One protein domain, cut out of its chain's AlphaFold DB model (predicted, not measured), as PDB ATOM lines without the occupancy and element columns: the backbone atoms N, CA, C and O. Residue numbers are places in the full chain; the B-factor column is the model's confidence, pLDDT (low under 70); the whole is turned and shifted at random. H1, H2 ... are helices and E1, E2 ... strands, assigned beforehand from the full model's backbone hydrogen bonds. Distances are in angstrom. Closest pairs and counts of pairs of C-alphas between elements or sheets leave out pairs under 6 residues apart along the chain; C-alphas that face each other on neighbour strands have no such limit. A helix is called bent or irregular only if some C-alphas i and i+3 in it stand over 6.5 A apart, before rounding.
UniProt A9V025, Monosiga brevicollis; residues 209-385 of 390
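AT A GLANCE: This is residues 209 to 385 of the 390 residues of a protein of Monosiga brevicollis (UniProt A9V025). A strongly twisted sheet of three long strands, E1, E3 and E8, has a smaller sheet, E2 E7 E6, meeting its edge strand E1 through E2, and helix H1 reaches across from these sheets to the helical hairpin H4 and H5. The helices H3, H4 and H5 lie toward one end of the longest axis; the long link of residues 315 to 333 winds toward the other, and the little hairpin E4 and E5 sits by E2. The printed part has 177 residues with five named helices and eight named strands, in the order E1 E2 H1 E3 E4 E5 E6 H2 E7 E8 H3 H4 H5. The three sheets, E1 - E3 - E8, E2 - E7 - E6 and E4 - E5, are antiparallel, and the class is mixed, helices and strands. The whole is compact, with a radius of gyration of the C-alphas of 15.7 A, and spans 48 by 35 by 27 A.

IN THESE COORDINATES: E1 is residues 209 to 216, 21.6 A long, and begins at C-alpha 209 at (28.101, -52.496, 43.868). E2 is residues 228 to 230. H1, residues 232 to 244, is 18.2 A long and begins at C-alpha 232 at (35.875, -44.255, 35.825). E3 is residues 255 to 263, 23.7 A long. E4, residues 272 to 274, and E5, residues 279 to 281, are short. E6 is residues 289 to 292, H2 residues 298 to 301 and E7 residues 311 to 314. E8, residues 334 to 344, is 26.4 A long and bends by 67 degrees at residue 338. H3 is residues 345 to 349, 6.0 A long. H4, residues 352 to 363, is 18.6 A long and only just irregular: C-alphas 359 and 362 are 6.54 A apart. H5, residues 367 to 378, is 16.0 A long and ends at C-alpha 378 at (38.616, -37.355, 45.639).

HOW THE PARTS SIT: In the sheet E1 E3 E8, N 212 and O 259 of E1 and E3 are 2.9 A apart, and N 258 and O 341 of E3 and E8 are 3.0 A apart, both within hydrogen-bond range. The closest C-alphas of E1 and E2 are those of Ala 214 and Val 229, 4.9 A apart. In the sheet E2 E7 E6, N 313 and O 229 are 2.8 A apart, and N 312 and O 291 are 2.8 A apart. In the hairpin E4 and E5, N 281 and O 272 are 2.9 A apart; the closest C-alphas of E2 and E4 are those of Asp 228 and Cys 273, 5.1 A. H1 is on the sheet E1 E3 E8 at a height over the sheet of 9.9 A, over E1 and along the strands, at 8 degrees on the local plane. H1 is also on one face of the sheet E2 E7 E6, two layers, helix and sheet, but stands up from it at 77 degrees. H2 only grazes that sheet; H3 and H5 only graze the sheet E1 E3 E8. H5 is the hub, touching three helices. It touches H1, at Val 370 and Thr 236, their C-alphas 5.9 A apart, only just about perpendicular at 72 degrees. With H4 it forms a helical hairpin, at a shallow tilt of 33 degrees, only just short of steep, opposite ways; the closest C-alphas are those of Ala 357 and Ala 369, 4.9 A. H5 and H3 only just touch, with 3 pairs of C-alphas within 8 A, the closest those of Leu 348 and Ala 376, 6.7 A. H4 touches residues 240 to 244 of H1, about perpendicular at 83 degrees, the closest C-alphas those of Cys 240 and Cys 358, 5.1 A. Every O i to N i+4 pair is within hydrogen-bond range in H1 and H3, against 4 of 8 in H4 and 7 of 8 in H5; H2 is too short for such a pair.

THE WHOLE: The two C-alphas farthest apart, those of Ala 329 and Ser 383, are 49.1 A from each other. The printed part has no cut. The links E1 to E2 and E7 to E8 are long. The mean pLDDT of the printed part is 93.4, and residue 250 alone is under 70.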
ATOM      1  N   THR A 209      28.096 -53.962  43.806       97.94
ATOM      2  CA  THR A 209      28.101 -52.496  43.868       97.94
ATOM      3  C   THR A 209      29.241 -51.969  43.011       97.94
ATOM      4  O   THR A 209      30.380 -52.406  43.181       97.94
ATOM      5  N   MET A 210      28.965 -50.996  42.147       97.75
ATOM      6  CA  MET A 210      29.990 -50.327  41.347       97.75
ATOM      7  C   MET A 210      29.805 -48.812  41.319       97.75
ATOM      8  O   MET A 210      28.686 -48.305  41.437       97.75
ATOM      9  N   ASP A 211      30.923 -48.105  41.169       98.44
ATOM     10  CA  ASP A 211      30.958 -46.668  40.930       98.44
ATOM     11  C   ASP A 211      30.820 -46.394  39.429       98.44
ATOM     12  O   ASP A 211      31.572 -46.939  38.617       98.44
ATOM     13  N   VAL A 212      29.867 -45.536  39.077       98.38
ATOM     14  CA  VAL A 212      29.655 -45.048  37.712       98.38
ATOM     15  C   VAL A 212      29.585 -43.529  37.698       98.38
ATOM     16  O   VAL A 212      29.350 -42.888  38.727       98.38
ATOM     17  N   TYR A 213      29.800 -42.951  36.531       97.94
ATOM     18  CA  TYR A 213      29.843 -41.520  36.300       97.94
ATOM     19  C   TYR A 213      28.874 -41.178  35.170       97.94
ATOM     20  O   TYR A 213      28.666 -41.976  34.256       97.94
ATOM     21  N   ALA A 214      28.205 -40.034  35.305       95.56
ATOM     22  CA  ALA A 214      27.289 -39.526  34.296       95.56
ATOM     23  C   ALA A 214      27.540 -38.036  34.071       95.56
ATOM     24  O   ALA A 214      27.501 -37.238  35.019       95.56
ATOM     25  N   PHE A 215      27.749 -37.664  32.811       93.25
ATOM     26  CA  PHE A 215      27.826 -36.282  32.353       93.25
ATOM     27  C   PHE A 215      26.423 -35.780  32.006       93.25
ATOM     28  O   PHE A 215      25.775 -36.318  31.112       93.25
ATOM     29  N   GLN A 216      25.936 -34.758  32.716       90.88
ATOM     30  CA  GLN A 216      24.531 -34.341  32.653       90.88
ATOM     31  C   GLN A 216      24.360 -32.813  32.579       90.88
ATOM     32  O   GLN A 216      25.196 -32.050  33.077       90.88
ATOM     33  N   PRO A 217      23.232 -32.324  32.031       88.06
ATOM     34  CA  PRO A 217      22.738 -30.983  32.288       88.06
ATOM     35  C   PRO A 217      22.452 -30.786  33.780       88.06
ATOM     36  O   PRO A 217      22.044 -31.704  34.492       88.06
ATOM     37  N   LYS A 218      22.583 -29.544  34.257       84.56
ATOM     38  CA  LYS A 218      22.456 -29.211  35.687       84.56
ATOM     39  C   LYS A 218      21.099 -29.597  36.298       84.56
ATOM     40  O   LYS A 218      21.016 -29.831  37.495       84.56
ATOM     41  N   ASN A 219      20.035 -29.633  35.497       82.94
ATOM     42  CA  ASN A 219      18.669 -29.931  35.935       82.94
ATOM     43  C   ASN A 219      18.283 -31.420  35.838       82.94
ATOM     44  O   ASN A 219      17.108 -31.730  36.014       82.94
ATOM     45  N   GLN A 220      19.228 -32.314  35.532       79.38
ATOM     46  CA  GLN A 220      18.986 -33.753  35.338       79.38
ATOM     47  C   GLN A 220      19.747 -34.630  36.348       79.38
ATOM     48  O   GLN A 220      19.758 -35.853  36.227       79.38
ATOM     49  N   THR A 221      20.374 -34.025  37.363       80.88
ATOM     50  CA  THR A 221      21.082 -34.772  38.407       80.88
ATOM     51  C   THR A 221      20.128 -35.650  39.218       80.88
ATOM     52  O   THR A 221      18.998 -35.266  39.520       80.88
ATOM     53  N   GLY A 222      20.592 -36.842  39.596       80.75
ATOM     54  CA  GLY A 222      19.855 -37.771  40.456       80.75
ATOM     55  C   GLY A 222      18.995 -38.803  39.723       80.75
ATOM     56  O   GLY A 222      18.503 -39.723  40.372       80.75
ATOM     57  N   ASN A 223      18.844 -38.708  38.399       88.94
ATOM     58  CA  ASN A 223      18.183 -39.734  37.596       88.94
ATOM     59  C   ASN A 223      19.080 -40.171  36.432       88.94
ATOM     60  O   ASN A 223      19.421 -39.368  35.568       88.94
ATOM     61  N   ILE A 224      19.440 -41.453  36.420       94.69
ATOM     62  CA  ILE A 224      20.227 -42.089  35.354       94.69
ATOM     63  C   ILE A 224      19.436 -43.190  34.636       94.69
ATOM     64  O   ILE A 224      20.014 -44.022  33.951       94.69
ATOM     65  N   VAL A 225      18.114 -43.236  34.811       95.25
ATOM     66  CA  VAL A 225      17.251 -44.172  34.084       95.25
ATOM     67  C   VAL A 225      17.182 -43.777  32.606       95.25
ATOM     68  O   VAL A 225      16.935 -42.617  32.281       95.25
ATOM     69  N   ASP A 226      17.371 -44.766  31.733       95.50
ATOM     70  CA  ASP A 226      17.510 -44.635  30.280       95.50
ATOM     71  C   ASP A 226      18.618 -43.648  29.874       95.50
ATOM     72  O   ASP A 226      18.482 -42.918  28.897       95.50
ATOM     73  N   GLN A 227      19.719 -43.630  30.628       94.94
ATOM     74  CA  GLN A 227      20.913 -42.833  30.342       94.94
ATOM     75  C   GLN A 227      22.134 -43.732  30.136       94.94
ATOM     76  O   GLN A 227      22.199 -44.852  30.663       94.94
ATOM     77  N   ASP A 228      23.099 -43.208  29.390       95.56
ATOM     78  CA  ASP A 228      24.454 -43.740  29.336       95.56
ATOM     79  C   ASP A 228      25.251 -43.277  30.562       95.56
ATOM     80  O   ASP A 228      25.216 -42.111  30.960       95.56
ATOM     81  N   VAL A 229      25.960 -44.218  31.176       97.00
ATOM     82  CA  VAL A 229      26.931 -43.985  32.249       97.00
ATOM     83  C   VAL A 229      28.171 -44.826  31.969       97.00
ATOM     84  O   VAL A 229      28.138 -45.750  31.154       97.00
ATOM     85  N   ALA A 230      29.265 -44.578  32.672       98.06
ATOM     86  CA  ALA A 230      30.440 -45.431  32.560       98.06
ATOM     87  C   ALA A 230      31.139 -45.627  33.897       98.06
ATOM     88  O   ALA A 230      30.953 -44.854  34.835       98.06
ATOM     89  N   ASP A 231      31.984 -46.653  33.980       98.44
ATOM     90  CA  ASP A 231      32.988 -46.685  35.041       98.44
ATOM     91  C   ASP A 231      34.029 -45.562  34.845       98.44
ATOM     92  O   ASP A 231      34.077 -44.905  33.804       98.44
ATOM     93  N   LEU A 232      34.885 -45.340  35.848       98.31
ATOM     94  CA  LEU A 232      35.875 -44.255  35.825       98.31
ATOM     95  C   LEU A 232      36.731 -44.248  34.545       98.31
ATOM     96  O   LEU A 232      37.006 -43.184  33.992       98.31
ATOM     97  N   ARG A 233      37.171 -45.421  34.073       98.06
ATOM     98  CA  ARG A 233      38.010 -45.517  32.871       98.06
ATOM     99  C   ARG A 233      37.185 -45.256  31.616       98.06
ATOM    100  O   ARG A 233      37.632 -44.492  30.762       98.06
ATOM    101  N   GLY A 234      35.989 -45.832  31.531       97.25
ATOM    102  CA  GLY A 234      35.089 -45.667  30.394       97.25
ATOM    103  C   GLY A 234      34.676 -44.212  30.183       97.25
ATOM    104  O   GLY A 234      34.729 -43.724  29.052       97.25
ATOM    105  N   ASP A 235      34.364 -43.493  31.262       95.94
ATOM    106  CA  ASP A 235      34.000 -42.073  31.190       95.94
ATOM    107  C   ASP A 235      35.224 -41.191  30.923       95.94
ATOM    108  O   ASP A 235      35.113 -40.167  30.251       95.94
ATOM    109  N   THR A 236      36.418 -41.613  31.363       97.31
ATOM    110  CA  THR A 236      37.670 -40.954  30.964       97.31
ATOM    111  C   THR A 236      37.901 -41.078  29.454       97.31
ATOM    112  O   THR A 236      38.254 -40.087  28.816       97.31
ATOM    113  N   VAL A 237      37.680 -42.258  28.851       95.19
ATOM    114  CA  VAL A 237      37.779 -42.439  27.386       95.19
ATOM    115  C   VAL A 237      36.815 -41.500  26.671       95.19
ATOM    116  O   VAL A 237      37.225 -40.792  25.753       95.19
ATOM    117  N   PHE A 238      35.560 -41.481  27.115       92.31
ATOM    118  CA  PHE A 238      34.501 -40.665  26.533       92.31
ATOM    119  C   PHE A 238      34.841 -39.169  26.555       92.31
ATOM    120  O   PHE A 238      34.913 -38.531  25.506       92.31
ATOM    121  N   VAL A 239      35.153 -38.611  27.727       93.69
ATOM    122  CA  VAL A 239      35.440 -37.173  27.828       93.69
ATOM    123  C   VAL A 239      36.731 -36.789  27.098       93.69
ATOM    124  O   VAL A 239      36.812 -35.702  26.525       93.69
ATOM    125  N   CYS A 240      37.736 -37.673  27.056       94.25
ATOM    126  CA  CYS A 240      38.940 -37.436  26.264       94.25
ATOM    127  C   CYS A 240      38.642 -37.433  24.759       94.25
ATOM    128  O   CYS A 240      39.199 -36.600  24.041       94.25
ATOM    129  N   PHE A 241      37.761 -38.323  24.286       89.94
ATOM    130  CA  PHE A 241      37.308 -38.350  22.895       89.94
ATOM    131  C   PHE A 241      36.669 -37.012  22.508       89.94
ATOM    132  O   PHE A 241      37.060 -36.408  21.504       89.94
ATOM    133  N   ASP A 242      35.754 -36.510  23.335       88.62
ATOM    134  CA  ASP A 242      35.055 -35.254  23.064       88.62
ATOM    135  C   ASP A 242      35.961 -34.033  23.157       88.62
ATOM    136  O   ASP A 242      35.869 -33.137  22.316       88.62
ATOM    137  N   LEU A 243      36.862 -33.996  24.139       89.81
ATOM    138  CA  LEU A 243      37.843 -32.921  24.292       89.81
ATOM    139  C   LEU A 243      38.727 -32.788  23.053       89.81
ATOM    140  O   LEU A 243      38.887 -31.698  22.505       89.81
ATOM    141  N   LEU A 244      39.292 -33.903  22.599       89.75
ATOM    142  CA  LEU A 244      40.240 -33.918  21.486       89.75
ATOM    143  C   LEU A 244      39.549 -33.746  20.127       89.75
ATOM    144  O   LEU A 244      40.179 -33.276  19.180       89.75
ATOM    145  N   SER A 245      38.257 -34.068  20.046       83.69
ATOM    146  CA  SER A 245      37.421 -33.847  18.858       83.69
ATOM    147  C   SER A 245      36.701 -32.494  18.867       83.69
ATOM    148  O   SER A 245      35.986 -32.184  17.918       83.69
ATOM    149  N   ASN A 246      36.893 -31.675  19.912       84.00
ATOM    150  CA  ASN A 246      36.214 -30.391  20.116       84.00
ATOM    151  C   ASN A 246      34.670 -30.502  20.117       84.00
ATOM    152  O   ASN A 246      33.972 -29.618  19.618       84.00
ATOM    153  N   ASN A 247      34.140 -31.591  20.684       81.38
ATOM    154  CA  ASN A 247      32.701 -31.863  20.779       81.38
ATOM    155  C   ASN A 247      32.072 -31.420  22.106       81.38
ATOM    156  O   ASN A 247      30.859 -31.252  22.164       81.38
ATOM    157  N   THR A 248      32.866 -31.127  23.140       79.62
ATOM    158  CA  THR A 248      32.366 -30.831  24.501       79.62
ATOM    159  C   THR A 248      31.338 -29.696  24.578       79.62
ATOM    160  O   THR A 248      30.483 -29.691  25.463       79.62
ATOM    161  N   ALA A 249      31.388 -28.732  23.654       71.44
ATOM    162  CA  ALA A 249      30.421 -27.637  23.585       71.44
ATOM    163  C   ALA A 249      29.020 -28.083  23.117       71.44
ATOM    164  O   ALA A 249      28.028 -27.458  23.499       71.44
ATOM    165  N   ASN A 250      28.938 -29.143  22.306       68.31
ATOM    166  CA  ASN A 250      27.690 -29.634  21.714       68.31
ATOM    167  C   ASN A 250      26.863 -30.464  22.698       68.31
ATOM    168  O   ASN A 250      25.634 -30.448  22.628       68.31
ATOM    169  N   ASP A 251      27.530 -31.144  23.627       70.50
ATOM    170  CA  ASP A 251      26.887 -32.111  24.519       70.50
ATOM    171  C   ASP A 251      26.450 -31.512  25.867       70.50
ATOM    172  O   ASP A 251      25.833 -32.179  26.697       70.50
ATOM    173  N   HIS A 252      26.694 -30.210  26.070       74.12
ATOM    174  CA  HIS A 252      26.167 -29.426  27.193       74.12
ATOM    175  C   HIS A 252      26.438 -30.040  28.586       74.12
ATOM    176  O   HIS A 252      25.592 -29.960  29.485       74.12
ATOM    177  N   TYR A 253      27.633 -30.607  28.787       83.44
ATOM    178  CA  TYR A 253      28.089 -31.201  30.048       83.44
ATOM    179  C   TYR A 253      28.222 -30.178  31.186       83.44
ATOM    180  O   TYR A 253      29.310 -29.700  31.514       83.44
ATOM    181  N   ALA A 254      27.107 -29.821  31.816       91.31
ATOM    182  CA  ALA A 254      27.116 -28.854  32.905       91.31
ATOM    183  C   ALA A 254      27.744 -29.440  34.178       91.31
ATOM    184  O   ALA A 254      28.460 -28.741  34.898       91.31
ATOM    185  N   VAL A 255      27.466 -30.712  34.464       94.81
ATOM    186  CA  VAL A 255      27.913 -31.395  35.679       94.81
ATOM    187  C   VAL A 255      28.325 -32.834  35.398       94.81
ATOM    188  O   VAL A 255      27.837 -33.455  34.456       94.81
ATOM    189  N   VAL A 256      29.186 -33.374  36.259       96.38
ATOM    190  CA  VAL A 256      29.527 -34.802  36.301       96.38
ATOM    191  C   VAL A 256      29.168 -35.319  37.680       96.38
ATOM    192  O   VAL A 256      29.605 -34.753  38.684       96.38
ATOM    193  N   THR A 257      28.364 -36.374  37.747       97.12
ATOM    194  CA  THR A 257      27.935 -36.968  39.020       97.12
ATOM    195  C   THR A 257      28.445 -38.392  39.131       97.12
ATOM    196  O   THR A 257      28.270 -39.184  38.210       97.12
ATOM    197  N   ASN A 258      29.059 -38.716  40.268       98.00
ATOM    198  CA  ASN A 258      29.371 -40.090  40.638       98.00
ATOM    199  C   ASN A 258      28.134 -40.730  41.276       98.00
ATOM    200  O   ASN A 258      27.490 -40.134  42.138       98.00
ATOM    201  N   TYR A 259      27.824 -41.955  40.883       98.00
ATOM    202  CA  TYR A 259      26.768 -42.771  41.459       98.00
ATOM    203  C   TYR A 259      27.360 -44.093  41.919       98.00
ATOM    204  O   TYR A 259      28.205 -44.676  41.241       98.00
ATOM    205  N   LYS A 260      26.848 -44.613  43.032       98.00
ATOM    206  CA  LYS A 260      26.987 -46.029  43.356       98.00
ATOM    207  C   LYS A 260      25.729 -46.732  42.916       98.00
ATOM    208  O   LYS A 260      24.637 -46.374  43.366       98.00
ATOM    209  N   ILE A 261      25.877 -47.736  42.071       97.94
ATOM    210  CA  ILE A 261      24.772 -48.576  41.625       97.94
ATOM    211  C   ILE A 261      24.971 -49.991  42.145       97.94
ATOM    212  O   ILE A 261      26.099 -50.462  42.261       97.94
ATOM    213  N   ASN A 262      23.866 -50.659  42.452       98.25
ATOM    214  CA  ASN A 262      23.857 -52.106  42.599       98.25
ATOM    215  C   ASN A 262      23.372 -52.700  41.280       98.25
ATOM    216  O   ASN A 262      22.369 -52.231  40.741       98.25
ATOM    217  N   VAL A 263      24.041 -53.736  40.791       97.81
ATOM    218  CA  VAL A 263      23.725 -54.391  39.519       97.81
ATOM    219  C   VAL A 263      23.887 -55.900  39.641       97.81
ATOM    220  O   VAL A 263      24.773 -56.386  40.340       97.81
ATOM    221  N   ILE A 264      23.028 -56.662  38.973       97.56
ATOM    222  CA  ILE A 264      23.264 -58.088  38.739       97.56
ATOM    223  C   ILE A 264      24.192 -58.184  37.522       97.56
ATOM    224  O   ILE A 264      23.789 -57.717  36.455       97.56
ATOM    225  N   PRO A 265      25.393 -58.788  37.626       95.31
ATOM    226  CA  PRO A 265      26.426 -58.762  36.579       95.31
ATOM    227  C   PRO A 265      26.123 -59.732  35.418       95.31
ATOM    228  O   PRO A 265      26.977 -60.478  34.939       95.31
ATOM    229  N   LYS A 266      24.869 -59.731  34.962       96.56
ATOM    230  CA  LYS A 266      24.359 -60.412  33.778       96.56
ATOM    231  C   LYS A 266      24.107 -59.336  32.732       96.56
ATOM    232  O   LYS A 266      23.082 -58.671  32.770       96.56
ATOM    233  N   TRP A 267      25.083 -59.122  31.857       97.38
ATOM    234  CA  TRP A 267      25.115 -57.956  30.976       97.38
ATOM    235  C   TRP A 267      24.313 -58.166  29.693       97.38
ATOM    236  O   TRP A 267      24.509 -59.155  28.978       97.38
ATOM    237  N   GLY A 268      23.433 -57.215  29.394       97.00
ATOM    238  CA  GLY A 268      22.723 -57.119  28.124       97.00
ATOM    239  C   GLY A 268      23.536 -56.368  27.074       97.00
ATOM    240  O   GLY A 268      24.660 -55.920  27.326       97.00
ATOM    241  N   LEU A 269      22.950 -56.213  25.893       95.50
ATOM    242  CA  LEU A 269      23.531 -55.405  24.835       95.50
ATOM    243  C   LEU A 269      23.503 -53.921  25.221       95.50
ATOM    244  O   LEU A 269      22.464 -53.402  25.630       95.50
ATOM    245  N   TYR A 270      24.632 -53.228  25.070       96.75
ATOM    246  CA  TYR A 270      24.694 -51.781  25.266       96.75
ATOM    247  C   TYR A 270      23.826 -51.024  24.254       96.75
ATOM    248  O   TYR A 270      23.940 -51.198  23.032       96.75
ATOM    249  N   ARG A 271      22.978 -50.145  24.783       95.06
ATOM    250  CA  ARG A 271      22.123 -49.228  24.028       95.06
ATOM    251  C   ARG A 271      22.728 -47.835  24.093       95.06
ATOM    252  O   ARG A 271      23.227 -47.451  25.132       95.06
ATOM    253  N   GLU A 272      22.644 -47.068  23.016       92.38
ATOM    254  CA  GLU A 272      23.068 -45.662  23.058       92.38
ATOM    255  C   GLU A 272      21.918 -44.831  23.614       92.38
ATOM    256  O   GLU A 272      21.002 -44.459  22.871       92.38
ATOM    257  N   CYS A 273      21.943 -44.606  24.920       91.94
ATOM    258  CA  CYS A 273      20.936 -43.894  25.694       91.94
ATOM    259  C   CYS A 273      21.345 -42.434  25.902       91.94
ATOM    260  O   CYS A 273      21.650 -41.990  27.007       91.94
ATOM    261  N   ASN A 274      21.340 -41.686  24.799       83.00
ATOM    262  CA  ASN A 274      21.763 -40.294  24.766       83.00
ATOM    263  C   ASN A 274      20.562 -39.336  24.799       83.00
ATOM    264  O   ASN A 274      19.480 -39.642  24.306       83.00
ATOM    265  N   GLY A 275      20.771 -38.129  25.324       76.56
ATOM    266  CA  GLY A 275      19.819 -37.021  25.225       76.56
ATOM    267  C   GLY A 275      19.006 -36.715  26.486       76.56
ATOM    268  O   GLY A 275      18.941 -37.478  27.450       76.56
ATOM    269  N   TYR A 276      18.380 -35.535  26.459       78.12
ATOM    270  CA  TYR A 276      17.608 -34.961  27.561       78.12
ATOM    271  C   TYR A 276      16.324 -34.311  27.005       78.12
ATOM    272  O   TYR A 276      16.384 -33.172  26.531       78.12
ATOM    273  N   PRO A 277      15.157 -34.996  27.017       80.75
ATOM    274  CA  PRO A 277      14.865 -36.268  27.692       80.75
ATOM    275  C   PRO A 277      15.587 -37.484  27.076       80.75
ATOM    276  O   PRO A 277      15.930 -37.431  25.892       80.75
ATOM    277  N   PRO A 278      15.791 -38.565  27.858       83.56
ATOM    278  CA  PRO A 278      16.476 -39.767  27.388       83.56
ATOM    279  C   PRO A 278      15.802 -40.379  26.163       83.56
ATOM    280  O   PRO A 278      14.581 -40.565  26.143       83.56
ATOM    281  N   TYR A 279      16.604 -40.752  25.169       86.25
ATOM    282  CA  TYR A 279      16.202 -41.674  24.116       86.25
ATOM    283  C   TYR A 279      17.294 -42.730  23.936       86.25
ATOM    284  O   TYR A 279      18.480 -42.425  23.973       86.25
ATOM    285  N   CYS A 280      16.896 -43.979  23.710       91.38
ATOM    286  CA  CYS A 280      17.837 -45.085  23.568       91.38
ATOM    287  C   CYS A 280      17.739 -45.726  22.185       91.38
ATOM    288  O   CYS A 280      16.639 -46.052  21.728       91.38
ATOM    289  N   ILE A 281      18.888 -45.972  21.557       91.88
ATOM    290  CA  ILE A 281      19.014 -46.777  20.336       91.88
ATOM    291  C   ILE A 281      19.412 -48.207  20.712       91.88
ATOM    292  O   ILE A 281      20.348 -48.413  21.484       91.88
ATOM    293  N   GLY A 282      18.730 -49.192  20.130       92.88
ATOM    294  CA  GLY A 282      18.887 -50.610  20.443       92.88
ATOM    295  C   GLY A 282      17.715 -51.179  21.241       92.88
ATOM    296  O   GLY A 282      16.921 -50.450  21.851       92.88
ATOM    297  N   ASP A 283      17.614 -52.504  21.223       90.81
ATOM    298  CA  ASP A 283      16.503 -53.231  21.824       90.81
ATOM    299  C   ASP A 283      16.495 -53.078  23.340       90.81
ATOM    300  O   ASP A 283      17.527 -53.149  24.005       90.81
ATOM    301  N   ALA A 284      15.315 -52.819  23.894       88.44
ATOM    302  CA  ALA A 284      15.162 -52.656  25.326       88.44
ATOM    303  C   ALA A 284      15.370 -54.010  26.023       88.44
ATOM    304  O   ALA A 284      14.804 -55.024  25.612       88.44
ATOM    305  N   MET A 285      16.147 -54.012  27.105       94.31
ATOM    306  CA  MET A 285      16.439 -55.202  27.906       94.31
ATOM    307  C   MET A 285      16.215 -54.917  29.387       94.31
ATOM    308  O   MET A 285      16.176 -53.760  29.808       94.31
ATOM    309  N   VAL A 286      16.039 -55.978  30.171       96.94
ATOM    310  CA  VAL A 286      15.999 -55.878  31.634       96.94
ATOM    311  C   VAL A 286      17.414 -55.688  32.157       96.94
ATOM    312  O   VAL A 286      17.638 -54.888  33.051       96.94
ATOM    313  N   GLU A 287      18.382 -56.417  31.621       97.50
ATOM    314  CA  GLU A 287      19.785 -56.340  32.004       97.50
ATOM    315  C   GLU A 287      20.416 -54.973  31.692       97.50
ATOM    316  O   GLU A 287      20.112 -54.362  30.668       97.50
ATOM    317  N   VAL A 288      21.354 -54.524  32.536       98.00
ATOM    318  CA  VAL A 288      22.215 -53.375  32.212       98.00
ATOM    319  C   VAL A 288      23.016 -53.715  30.961       98.00
ATOM    320  O   VAL A 288      23.694 -54.746  30.905       98.00
ATOM    321  N   GLY A 289      22.912 -52.859  29.949       97.75
ATOM    322  CA  GLY A 289      23.685 -53.012  28.724       97.75
ATOM    323  C   GLY A 289      25.137 -52.627  28.970       97.75
ATOM    324  O   GLY A 289      25.385 -51.665  29.693       97.75
ATOM    325  N   ARG A 290      26.090 -53.364  28.397       97.75
ATOM    326  CA  ARG A 290      27.525 -53.129  28.610       97.75
ATOM    327  C   ARG A 290      28.321 -53.231  27.319       97.75
ATOM    328  O   ARG A 290      28.063 -54.106  26.499       97.75
ATOM    329  N   GLU A 291      29.300 -52.355  27.159       96.50
ATOM    330  CA  GLU A 291      30.228 -52.338  26.029       96.50
ATOM    331  C   GLU A 291      31.591 -51.813  26.494       96.50
ATOM    332  O   GLU A 291      31.679 -51.021  27.433       96.50
ATOM    333  N   SER A 292      32.676 -52.269  25.873       95.75
ATOM    334  CA  SER A 292      33.991 -51.651  26.040       95.75
ATOM    335  C   SER A 292      33.939 -50.218  25.516       95.75
ATOM    336  O   SER A 292      33.478 -49.989  24.401       95.75
ATOM    337  N   SER A 293      34.493 -49.260  26.254       94.38
ATOM    338  CA  SER A 293      34.521 -47.845  25.841       94.38
ATOM    339  C   SER A 293      35.294 -47.569  24.543       94.38
ATOM    340  O   SER A 293      35.149 -46.522  23.925       94.38
ATOM    341  N   ILE A 294      36.113 -48.523  24.092       91.06
ATOM    342  CA  ILE A 294      36.783 -48.479  22.784       91.06
ATOM    343  C   ILE A 294      36.240 -49.529  21.814       91.06
ATOM    344  O   ILE A 294      36.841 -49.777  20.773       91.06
ATOM    345  N   SER A 295      35.116 -50.165  22.153       90.12
ATOM    346  CA  SER A 295      34.434 -51.163  21.323       90.12
ATOM    347  C   SER A 295      35.272 -52.398  20.987       90.12
ATOM    348  O   SER A 295      35.088 -53.003  19.937       90.12
ATOM    349  N   LYS A 296      36.214 -52.779  21.854       88.94
ATOM    350  CA  LYS A 296      37.159 -53.869  21.590       88.94
ATOM    351  C   LYS A 296      36.693 -55.192  22.197       88.94
ATOM    352  O   LYS A 296      36.252 -55.237  23.341       88.94
ATOM    353  N   GLY A 297      36.924 -56.281  21.464       90.44
ATOM    354  CA  GLY A 297      36.713 -57.659  21.922       90.44
ATOM    355  C   GLY A 297      35.441 -58.296  21.352       90.44
ATOM    356  O   GLY A 297      34.689 -57.631  20.642       90.44
ATOM    357  N   PRO A 298      35.191 -59.589  21.631       90.69
ATOM    358  CA  PRO A 298      33.965 -60.262  21.205       90.69
ATOM    359  C   PRO A 298      32.731 -59.497  21.684       90.69
ATOM    360  O   PRO A 298      32.680 -59.086  22.845       90.69
ATOM    361  N   LEU A 299      31.756 -59.292  20.792       91.81
ATOM    362  CA  LEU A 299      30.564 -58.481  21.075       91.81
ATOM    363  C   LEU A 299      30.932 -57.113  21.684       91.81
ATOM    364  O   LEU A 299      30.329 -56.677  22.661       91.81
ATOM    365  N   ARG A 300      31.991 -56.478  21.160       93.38
ATOM    366  CA  ARG A 300      32.501 -55.170  21.606       93.38
ATOM    367  C   ARG A 300      32.813 -55.120  23.109       93.38
ATOM    368  O   ARG A 300      32.711 -54.075  23.740       93.38
ATOM    369  N   GLY A 301      33.191 -56.255  23.700       95.25
ATOM    370  CA  GLY A 301      33.560 -56.360  25.113       95.25
ATOM    371  C   GLY A 301      32.372 -56.439  26.077       95.25
ATOM    372  O   GLY A 301      32.560 -56.276  27.281       95.25
ATOM    373  N   GLN A 302      31.158 -56.713  25.584       95.62
ATOM    374  CA  GLN A 302      29.946 -56.843  26.408       95.62
ATOM    375  C   GLN A 302      30.134 -57.807  27.593       95.62
ATOM    376  O   GLN A 302      29.738 -57.509  28.722       95.62
ATOM    377  N   CYS A 303      30.773 -58.953  27.342       95.12
ATOM    378  CA  CYS A 303      30.973 -60.017  28.331       95.12
ATOM    379  C   CYS A 303      32.393 -60.073  28.910       95.12
ATOM    380  O   CYS A 303      32.724 -61.022  29.617       95.12
ATOM    381  N   GLU A 304      33.225 -59.073  28.622       95.75
ATOM    382  CA  GLU A 304      34.623 -59.028  29.047       95.75
ATOM    383  C   GLU A 304      34.807 -58.107  30.264       95.75
ATOM    384  O   GLU A 304      33.964 -57.252  30.530       95.75
ATOM    385  N   PRO A 305      35.896 -58.226  31.041       95.12
ATOM    386  CA  PRO A 305      36.160 -57.320  32.161       95.12
ATOM    387  C   PRO A 305      36.469 -55.869  31.754       95.12
ATOM    388  O   PRO A 305      36.261 -54.973  32.563       95.12
ATOM    389  N   ASN A 306      36.941 -55.634  30.523       96.69
ATOM    390  CA  ASN A 306      37.285 -54.311  29.975       96.69
ATOM    391  C   ASN A 306      38.300 -53.498  30.812       96.69
ATOM    392  O   ASN A 306      38.198 -52.280  30.899       96.69
ATOM    393  N   LEU A 307      39.302 -54.150  31.415       96.12
ATOM    394  CA  LEU A 307      40.215 -53.510  32.381       96.12
ATOM    395  C   LEU A 307      41.049 -52.349  31.812       96.12
ATOM    396  O   LEU A 307      41.374 -51.421  32.547       96.12
ATOM    397  N   ASP A 308      41.391 -52.397  30.523       93.56
ATOM    398  CA  ASP A 308      42.297 -51.419  29.912       93.56
ATOM    399  C   ASP A 308      41.642 -50.030  29.791       93.56
ATOM    400  O   ASP A 308      42.229 -49.013  30.169       93.56
ATOM    401  N   TYR A 309      40.397 -49.998  29.304       94.44
ATOM    402  CA  TYR A 309      39.696 -48.773  28.897       94.44
ATOM    403  C   TYR A 309      38.356 -48.562  29.608       94.44
ATOM    404  O   TYR A 309      37.734 -47.515  29.446       94.44
ATOM    405  N   GLY A 310      37.921 -49.518  30.425       97.25
ATOM    406  CA  GLY A 310      36.644 -49.459  31.119       97.25
ATOM    407  C   GLY A 310      35.451 -49.819  30.242       97.25
ATOM    408  O   GLY A 310      35.573 -50.202  29.071       97.25
ATOM    409  N   SER A 311      34.278 -49.719  30.852       98.06
ATOM    410  CA  SER A 311      32.996 -50.062  30.249       98.06
ATOM    411  C   SER A 311      32.079 -48.850  30.173       98.06
ATOM    412  O   SER A 311      31.951 -48.104  31.145       98.06
ATOM    413  N   TRP A 312      31.388 -48.721  29.046       97.88
ATOM    414  CA  TRP A 312      30.150 -47.962  28.946       97.88
ATOM    415  C   TRP A 312      28.973 -48.852  29.316       97.88
ATOM    416  O   TRP A 312      28.977 -50.065  29.066       97.88
ATOM    417  N   LEU A 313      27.984 -48.240  29.951       98.12
ATOM    418  CA  LEU A 313      26.814 -48.893  30.498       98.12
ATOM    419  C   LEU A 313      25.570 -48.117  30.085       98.12
ATOM    420  O   LEU A 313      25.517 -46.898  30.210       98.12
ATOM    421  N   SER A 314      24.548 -48.835  29.645       97.62
ATOM    422  CA  SER A 314      23.232 -48.260  29.383       97.62
ATOM    423  C   SER A 314      22.279 -48.739  30.463       97.62
ATOM    424  O   SER A 314      22.211 -49.948  30.711       97.62
ATOM    425  N   MET A 315      21.547 -47.817  31.084       97.62
ATOM    426  CA  MET A 315      20.786 -48.061  32.312       97.62
ATOM    427  C   MET A 315      19.276 -48.163  32.029       97.62
ATOM    428  O   MET A 315      18.555 -47.185  32.216       97.62
ATOM    429  N   PRO A 316      18.743 -49.305  31.552       96.75
ATOM    430  CA  PRO A 316      17.377 -49.368  31.041       96.75
ATOM    431  C   PRO A 316      16.330 -49.218  32.144       96.75
ATOM    432  O   PRO A 316      16.408 -49.877  33.186       96.75
ATOM    433  N   SER A 317      15.276 -48.450  31.870       96.12
ATOM    434  CA  SER A 317      14.102 -48.337  32.748       96.12
ATOM    435  C   SER A 317      13.433 -49.673  33.051       96.12
ATOM    436  O   SER A 317      12.963 -49.877  34.166       96.12
ATOM    437  N   MET A 318      13.434 -50.613  32.102       96.31
ATOM    438  CA  MET A 318      12.834 -51.939  32.298       96.31
ATOM    439  C   MET A 318      13.546 -52.802  33.344       96.31
ATOM    440  O   MET A 318      12.951 -53.768  33.807       96.31
ATOM    441  N   GLY A 319      14.802 -52.485  33.672       97.25
ATOM    442  CA  GLY A 319      15.598 -53.176  34.687       97.25
ATOM    443  C   GLY A 319      15.686 -52.455  36.028       97.25
ATOM    444  O   GLY A 319      16.271 -52.996  36.968       97.25
ATOM    445  N   TYR A 320      15.171 -51.226  36.100       97.56
ATOM    446  CA  TYR A 320      15.364 -50.347  37.243       97.56
ATOM    447  C   TYR A 320      14.478 -50.750  38.423       97.56
ATOM    448  O   TYR A 320      13.256 -50.861  38.299       97.56
ATOM    449  N   CYS A 321      15.087 -50.902  39.594       96.69
ATOM    450  CA  CYS A 321      14.378 -51.166  40.838       96.69
ATOM    451  C   CYS A 321      14.227 -49.885  41.652       96.69
ATOM    452  O   CYS A 321      15.211 -49.209  41.950       96.69
ATOM    453  N   GLN A 322      12.993 -49.588  42.055       91.12
ATOM    454  CA  GLN A 322      12.723 -48.492  42.985       91.12
ATOM    455  C   GLN A 322      13.081 -48.877  44.420       91.12
ATOM    456  O   GLN A 322      13.716 -48.094  45.114       91.12
ATOM    457  N   ASP A 323      12.704 -50.091  44.837       89.81
ATOM    458  CA  ASP A 323      12.883 -50.578  46.202       89.81
ATOM    459  C   ASP A 323      13.193 -52.081  46.239       89.81
ATOM    460  O   ASP A 323      12.685 -52.869  45.437       89.81
ATOM    461  N   GLY A 324      13.949 -52.491  47.261       90.94
ATOM    462  CA  GLY A 324      14.176 -53.894  47.601       90.94
ATOM    463  C   GLY A 324      15.457 -54.510  47.018       90.94
ATOM    464  O   GLY A 324      16.318 -53.818  46.472       90.94
ATOM    465  N   PRO A 325      15.649 -55.827  47.216       93.88
ATOM    466  CA  PRO A 325      16.777 -56.542  46.635       93.88
ATOM    467  C   PRO A 325      16.594 -56.707  45.123       93.88
ATOM    468  O   PRO A 325      15.470 -56.852  44.642       93.88
ATOM    469  N   LEU A 326      17.714 -56.756  44.399       96.25
ATOM    470  CA  LEU A 326      17.711 -57.073  42.973       96.25
ATOM    471  C   LEU A 326      17.174 -58.493  42.737       96.25
ATOM    472  O   LEU A 326      17.527 -59.422  43.464       96.25
ATOM    473  N   ASP A 327      16.319 -58.651  41.728       94.88
ATOM    474  CA  ASP A 327      15.650 -59.904  41.380       94.88
ATOM    475  C   ASP A 327      15.257 -59.910  39.892       94.88
ATOM    476  O   ASP A 327      14.263 -59.299  39.480       94.88
ATOM    477  N   LEU A 328      16.014 -60.645  39.070       92.12
ATOM    478  CA  LEU A 328      15.729 -60.775  37.635       92.12
ATOM    479  C   LEU A 328      14.351 -61.391  37.356       92.12
ATOM    480  O   LEU A 328      13.766 -61.089  36.321       92.12
ATOM    481  N   ALA A 329      13.792 -62.202  38.266       93.50
ATOM    482  CA  ALA A 329      12.449 -62.760  38.089       93.50
ATOM    483  C   ALA A 329      11.345 -61.691  38.197       93.50
ATOM    484  O   ALA A 329      10.207 -61.931  37.795       93.50
ATOM    485  N   LYS A 330      11.682 -60.509  38.725       94.50
ATOM    486  CA  LYS A 330      10.808 -59.331  38.822       94.50
ATOM    487  C   LYS A 330      11.241 -58.205  37.885       94.50
ATOM    488  O   LYS A 330      10.821 -57.070  38.084       94.50
ATOM    489  N   ASN A 331      12.083 -58.505  36.895       96.12
ATOM    490  CA  ASN A 331      12.694 -57.519  36.002       96.12
ATOM    491  C   ASN A 331      13.470 -56.421  36.748       96.12
ATOM    492  O   ASN A 331      13.486 -55.266  36.346       96.12
ATOM    493  N   CYS A 332      14.107 -56.782  37.857       96.94
ATOM    494  CA  CYS A 332      14.837 -55.859  38.710       96.94
ATOM    495  C   CYS A 332      16.321 -56.243  38.677       96.94
ATOM    496  O   CYS A 332      16.766 -57.135  39.399       96.94
ATOM    497  N   SER A 333      17.078 -55.626  37.770       97.69
ATOM    498  CA  SER A 333      18.481 -55.965  37.502       97.69
ATOM    499  C   SER A 333      19.464 -54.937  38.046       97.69
ATOM    500  O   SER A 333      20.631 -55.279  38.244       97.69
ATOM    501  N   TRP A 334      19.019 -53.704  38.304       98.25
ATOM    502  CA  TRP A 334      19.874 -52.649  38.828       98.25
ATOM    503  C   TRP A 334      19.104 -51.592  39.619       98.25
ATOM    504  O   TRP A 334      17.908 -51.385  39.426       98.25
ATOM    505  N   GLN A 335      19.806 -50.886  40.501       97.44
ATOM    506  CA  GLN A 335      19.271 -49.728  41.216       97.44
ATOM    507  C   GLN A 335      20.374 -48.749  41.606       97.44
ATOM    508  O   GLN A 335      21.537 -49.130  41.757       97.44
ATOM    509  N   VAL A 336      19.999 -47.493  41.840       97.19
ATOM    510  CA  VAL A 336      20.901 -46.497  42.429       97.19
ATOM    511  C   VAL A 336      20.993 -46.762  43.931       97.19
ATOM    512  O   VAL A 336      20.007 -46.634  44.648       97.19
ATOM    513  N   ALA A 337      22.178 -47.135  44.410       96.25
ATOM    514  CA  ALA A 337      22.443 -47.339  45.832       96.25
ATOM    515  C   ALA A 337      22.640 -46.000  46.559       96.25
ATOM    516  O   ALA A 337      22.128 -45.800  47.659       96.25
ATOM    517  N   SER A 338      23.382 -45.079  45.942       96.12
ATOM    518  CA  SER A 338      23.553 -43.713  46.437       96.12
ATOM    519  C   SER A 338      24.017 -42.779  45.326       96.12
ATOM    520  O   SER A 338      24.826 -43.170  44.483       96.12
ATOM    521  N   VAL A 339      23.578 -41.524  45.382       96.38
ATOM    522  CA  VAL A 339      24.185 -40.435  44.609       96.38
ATOM    523  C   VAL A 339      25.409 -39.939  45.379       96.38
ATOM    524  O   VAL A 339      25.314 -39.640  46.569       96.38
ATOM    525  N   GLY A 340      26.565 -39.940  44.724       96.00
ATOM    526  CA  GLY A 340      27.835 -39.480  45.270       96.00
ATOM    527  C   GLY A 340      28.051 -37.985  45.042       96.00
ATOM    528  O   GLY A 340      27.114 -37.190  45.007       96.00
ATOM    529  N   LYS A 341      29.319 -37.595  44.907       97.00
ATOM    530  CA  LYS A 341      29.711 -36.209  44.634       97.00
ATOM    531  C   LYS A 341      29.274 -35.797  43.223       97.00
ATOM    532  O   LYS A 341      29.431 -36.568  42.278       97.00
ATOM    533  N   THR A 342      28.804 -34.562  43.083       97.38
ATOM    534  CA  THR A 342      28.601 -33.892  41.793       97.38
ATOM    535  C   THR A 342      29.603 -32.752  41.669       97.38
ATOM    536  O   THR A 342      29.733 -31.952  42.593       97.38
ATOM    537  N   ILE A 343      30.292 -32.662  40.535       97.38
ATOM    538  CA  ILE A 343      31.225 -31.576  40.215       97.38
ATOM    539  C   ILE A 343      30.761 -30.807  38.980       97.38
ATOM    540  O   ILE A 343      29.980 -31.307  38.171       97.38
ATOM    541  N   SER A 344      31.277 -29.591  38.806       96.25
ATOM    542  CA  SER A 344      31.136 -28.855  37.545       96.25
ATOM    543  C   SER A 344      31.886 -29.574  36.423       96.25
ATOM    544  O   SER A 344      33.073 -29.866  36.582       96.25
ATOM    545  N   GLY A 345      31.236 -29.793  35.275       95.00
ATOM    546  CA  GLY A 345      31.890 -30.365  34.090       95.00
ATOM    547  C   GLY A 345      33.086 -29.527  33.637       95.00
ATOM    548  O   GLY A 345      34.155 -30.067  33.365       95.00
ATOM    549  N   ALA A 346      32.956 -28.198  33.693       95.00
ATOM    550  CA  ALA A 346      34.032 -27.265  33.367       95.00
ATOM    551  C   ALA A 346      35.274 -27.445  34.256       95.00
ATOM    552  O   ALA A 346      36.389 -27.309  33.773       95.00
ATOM    553  N   CYS A 347      35.111 -27.814  35.533       96.62
ATOM    554  CA  CYS A 347      36.258 -28.015  36.423       96.62
ATOM    555  C   CYS A 347      37.184 -29.145  35.943       96.62
ATOM    556  O   CYS A 347      38.402 -29.042  36.070       96.62
ATOM    557  N   LEU A 348      36.609 -30.201  35.360       95.62
ATOM    558  CA  LEU A 348      37.366 -31.302  34.770       95.62
ATOM    559  C   LEU A 348      37.831 -30.963  33.345       95.62
ATOM    560  O   LEU A 348      39.012 -31.083  33.031       95.62
ATOM    561  N   ILE A 349      36.903 -30.523  32.492       94.12
ATOM    562  CA  ILE A 349      37.102 -30.344  31.044       94.12
ATOM    563  C   ILE A 349      38.054 -29.180  30.737       94.12
ATOM    564  O   ILE A 349      38.873 -29.278  29.826       94.12
ATOM    565  N   GLU A 350      37.992 -28.088  31.499       94.19
ATOM    566  CA  GLU A 350      38.854 -26.916  31.299       94.19
ATOM    567  C   GLU A 350      40.196 -27.036  32.040       94.19
ATOM    568  O   GLU A 350      41.022 -26.124  31.965       94.19
ATOM    569  N   ASN A 351      40.456 -28.152  32.738       95.31
ATOM    570  CA  ASN A 351      41.739 -28.395  33.393       95.31
ATOM    571  C   ASN A 351      42.828 -28.696  32.337       95.31
ATOM    572  O   ASN A 351      42.788 -29.751  31.694       95.31
ATOM    573  N   PRO A 352      43.865 -27.843  32.189       95.69
ATOM    574  CA  PRO A 352      44.904 -28.047  31.180       95.69
ATOM    575  C   PRO A 352      45.688 -29.351  31.361       95.69
ATOM    576  O   PRO A 352      46.112 -29.952  30.373       95.69
ATOM    577  N   ALA A 353      45.872 -29.809  32.605       97.12
ATOM    578  CA  ALA A 353      46.555 -31.068  32.887       97.12
ATOM    579  C   ALA A 353      45.735 -32.266  32.393       97.12
ATOM    580  O   ALA A 353      46.302 -33.216  31.855       97.12
ATOM    581  N   PHE A 354      44.405 -32.202  32.522       97.31
ATOM    582  CA  PHE A 354      43.511 -33.256  32.051       97.31
ATOM    583  C   PHE A 354      43.503 -33.335  30.522       97.31
ATOM    584  O   PHE A 354      43.737 -34.408  29.968       97.31
ATOM    585  N   LEU A 355      43.372 -32.196  29.830       94.88
ATOM    586  CA  LEU A 355      43.482 -32.136  28.367       94.88
ATOM    587  C   LEU A 355      44.833 -32.677  27.866       94.88
ATOM    588  O   LEU A 355      44.888 -33.459  26.912       94.88
ATOM    589  N   GLN A 356      45.933 -32.295  28.524       95.88
ATOM    590  CA  GLN A 356      47.259 -32.809  28.192       95.88
ATOM    591  C   GLN A 356      47.338 -34.329  28.382       95.88
ATOM    592  O   GLN A 356      47.882 -35.017  27.516       95.88
ATOM    593  N   ALA A 357      46.793 -34.864  29.473       96.81
ATOM    594  CA  ALA A 357      46.765 -36.300  29.718       96.81
ATOM    595  C   ALA A 357      45.904 -37.044  28.685       96.81
ATOM    596  O   ALA A 357      46.345 -38.065  28.161       96.81
ATOM    597  N   CYS A 358      44.743 -36.498  28.307       95.94
ATOM    598  CA  CYS A 358      43.891 -37.064  27.260       95.94
ATOM    599  C   CYS A 358      44.640 -37.233  25.937       95.94
ATOM    600  O   CYS A 358      44.488 -38.258  25.278       95.94
ATOM    601  N   SER A 359      45.509 -36.286  25.563       93.75
ATOM    602  CA  SER A 359      46.294 -36.387  24.324       93.75
ATOM    603  C   SER A 359      47.196 -37.630  24.254       93.75
ATOM    604  O   SER A 359      47.629 -37.993  23.166       93.75
ATOM    605  N   GLN A 360      47.467 -38.301  25.380       92.62
ATOM    606  CA  GLN A 360      48.263 -39.531  25.426       92.62
ATOM    607  C   GLN A 360      47.464 -40.793  25.075       92.62
ATOM    608  O   GLN A 360      48.077 -41.833  24.824       92.62
ATOM    609  N   ILE A 361      46.131 -40.716  24.972       88.12
ATOM    610  CA  ILE A 361      45.293 -41.873  24.620       88.12
ATOM    611  C   ILE A 361      45.643 -42.443  23.238       88.12
ATOM    612  O   ILE A 361      45.604 -43.655  23.047       88.12
ATOM    613  N   VAL A 362      46.097 -41.594  22.305       82.56
ATOM    614  CA  VAL A 362      46.588 -41.995  20.968       82.56
ATOM    615  C   VAL A 362      47.819 -42.906  21.036       82.56
ATOM    616  O   VAL A 362      48.084 -43.665  20.109       82.56
ATOM    617  N   ASN A 363      48.565 -42.850  22.144       84.38
ATOM    618  CA  ASN A 363      49.716 -43.710  22.419       84.38
ATOM    619  C   ASN A 363      49.316 -44.981  23.194       84.38
ATOM    620  O   ASN A 363      50.185 -45.739  23.620       84.38
ATOM    621  N   GLY A 364      48.013 -45.218  23.392       81.56
ATOM    622  CA  GLY A 364      47.472 -46.407  24.053       81.56
ATOM    623  C   GLY A 364      47.517 -46.376  25.583       81.56
ATOM    624  O   GLY A 364      47.358 -47.425  26.201       81.56
ATOM    625  N   SER A 365      47.743 -45.214  26.203       89.44
ATOM    626  CA  SER A 365      47.718 -45.060  27.663       89.44
ATOM    627  C   SER A 365      46.680 -44.024  28.078       89.44
ATOM    628  O   SER A 365      46.680 -42.904  27.572       89.44
ATOM    629  N   ILE A 366      45.812 -44.394  29.024       95.25
ATOM    630  CA  ILE A 366      44.791 -43.504  29.596       95.25
ATOM    631  C   ILE A 366      44.987 -43.244  31.095       95.25
ATOM    632  O   ILE A 366      44.315 -42.398  31.676       95.25
ATOM    633  N   ASP A 367      45.939 -43.929  31.728       97.06
ATOM    634  CA  ASP A 367      46.085 -43.955  33.186       97.06
ATOM    635  C   ASP A 367      46.273 -42.558  33.792       97.06
ATOM    636  O   ASP A 367      45.624 -42.220  34.774       97.06
ATOM    637  N   ALA A 368      47.075 -41.699  33.156       97.56
ATOM    638  CA  ALA A 368      47.282 -40.332  33.632       97.56
ATOM    639  C   ALA A 368      45.993 -39.488  33.609       97.56
ATOM    640  O   ALA A 368      45.773 -38.670  34.501       97.56
ATOM    641  N   ALA A 369      45.134 -39.681  32.602       97.94
ATOM    642  CA  ALA A 369      43.838 -39.011  32.547       97.94
ATOM    643  C   ALA A 369      42.896 -39.587  33.615       97.94
ATOM    644  O   ALA A 369      42.243 -38.826  34.322       97.94
ATOM    645  N   VAL A 370      42.897 -40.911  33.804       98.44
ATOM    646  CA  VAL A 370      42.099 -41.596  34.835       98.44
ATOM    647  C   VAL A 370      42.455 -41.089  36.233       98.44
ATOM    648  O   VAL A 370      41.557 -40.783  37.015       98.44
ATOM    649  N   ASP A 371      43.745 -40.938  36.539       98.50
ATOM    650  CA  ASP A 371      44.214 -40.423  37.829       98.50
ATOM    651  C   ASP A 371      43.739 -38.983  38.079       98.50
ATOM    652  O   ASP A 371      43.325 -38.642  39.190       98.50
ATOM    653  N   LEU A 372      43.748 -38.138  37.044       98.44
ATOM    654  CA  LEU A 372      43.264 -36.757  37.127       98.44
ATOM    655  C   LEU A 372      41.738 -36.679  37.262       98.44
ATOM    656  O   LEU A 372      41.247 -35.900  38.080       98.44
ATOM    657  N   PHE A 373      40.989 -37.511  36.531       98.50
ATOM    658  CA  PHE A 373      39.538 -37.639  36.703       98.50
ATOM    659  C   PHE A 373      39.232 -38.067  38.141       98.50
ATOM    660  O   PHE A 373      38.418 -37.447  38.828       98.50
ATOM    661  N   LYS A 374      39.935 -39.084  38.645       98.50
ATOM    662  CA  LYS A 374      39.774 -39.555  40.020       98.50
ATOM    663  C   LYS A 374      40.045 -38.443  41.036       98.50
ATOM    664  O   LYS A 374      39.250 -38.251  41.956       98.50
ATOM    665  N   ALA A 375      41.130 -37.688  40.858       98.38
ATOM    666  CA  ALA A 375      41.501 -36.586  41.742       98.38
ATOM    667  C   ALA A 375      40.416 -35.497  41.820       98.38
ATOM    668  O   ALA A 375      40.159 -34.982  42.913       98.38
ATOM    669  N   ALA A 376      39.729 -35.211  40.707       98.38
ATOM    670  CA  ALA A 376      38.612 -34.267  40.668       98.38
ATOM    671  C   ALA A 376      37.486 -34.659  41.641       98.38
ATOM    672  O   ALA A 376      36.886 -33.798  42.291       98.38
ATOM    673  N   PHE A 377      37.233 -35.959  41.803       98.38
ATOM    674  CA  PHE A 377      36.227 -36.473  42.732       98.38
ATOM    675  C   PHE A 377      36.760 -36.659  44.159       98.38
ATOM    676  O   PHE A 377      36.040 -36.352  45.108       98.38
ATOM    677  N   ASP A 378      38.015 -37.076  44.326       98.12
ATOM    678  CA  ASP A 378      38.616 -37.355  45.639       98.12
ATOM    679  C   ASP A 378      38.973 -36.094  46.451       98.12
ATOM    680  O   ASP A 378      39.127 -36.167  47.672       98.12
ATOM    681  N   SER A 379      39.148 -34.944  45.794       97.56
ATOM    682  CA  SER A 379      39.613 -33.701  46.420       97.56
ATOM    683  C   SER A 379      38.723 -32.511  46.064       97.56
ATOM    684  O   SER A 379      38.189 -32.418  44.964       97.56
ATOM    685  N   GLU A 380      38.594 -31.565  46.994       97.81
ATOM    686  CA  GLU A 380      37.974 -30.246  46.774       97.81
ATOM    687  C   GLU A 380      39.024 -29.168  46.427       97.81
ATOM    688  O   GLU A 380      38.671 -28.048  46.078       97.81
ATOM    689  N   ASP A 381      40.317 -29.485  46.572       97.44
ATOM    690  CA  ASP A 381      41.450 -28.563  46.422       97.44
ATOM    691  C   ASP A 381      41.953 -28.535  44.963       97.44
ATOM    692  O   ASP A 381      42.575 -29.517  44.527       97.44
ATOM    693  N   PRO A 382      41.766 -27.425  44.218       95.44
ATOM    694  CA  PRO A 382      42.187 -27.322  42.820       95.44
ATOM    695  C   PRO A 382      43.698 -27.458  42.622       95.44
ATOM    696  O   PRO A 382      44.138 -27.900  41.564       95.44
ATOM    697  N   SER A 383      44.513 -27.154  43.641       95.88
ATOM    698  CA  SER A 383      45.970 -27.339  43.558       95.88
ATOM    699  C   SER A 383      46.385 -28.815  43.498       95.88
ATOM    700  O   SER A 383      47.509 -29.131  43.111       95.88
ATOM    701  N   LYS A 384      45.462 -29.721  43.839       96.62
ATOM    702  CA  LYS A 384      45.605 -31.178  43.741       96.62
ATOM    703  C   LYS A 384      44.745 -31.764  42.619       96.62
ATOM    704  O   LYS A 384      44.454 -32.954  42.652       96.62
ATOM    705  N   ASN A 385      44.316 -30.934  41.664       96.88
ATOM    706  CA  ASN A 385      43.347 -31.281  40.619       96.88
ATOM    707  C   ASN A 385      41.962 -31.681  41.160       96.88
ATOM    708  O   ASN A 385      41.210 -32.360  40.471       96.88
TER     709      ASN A 385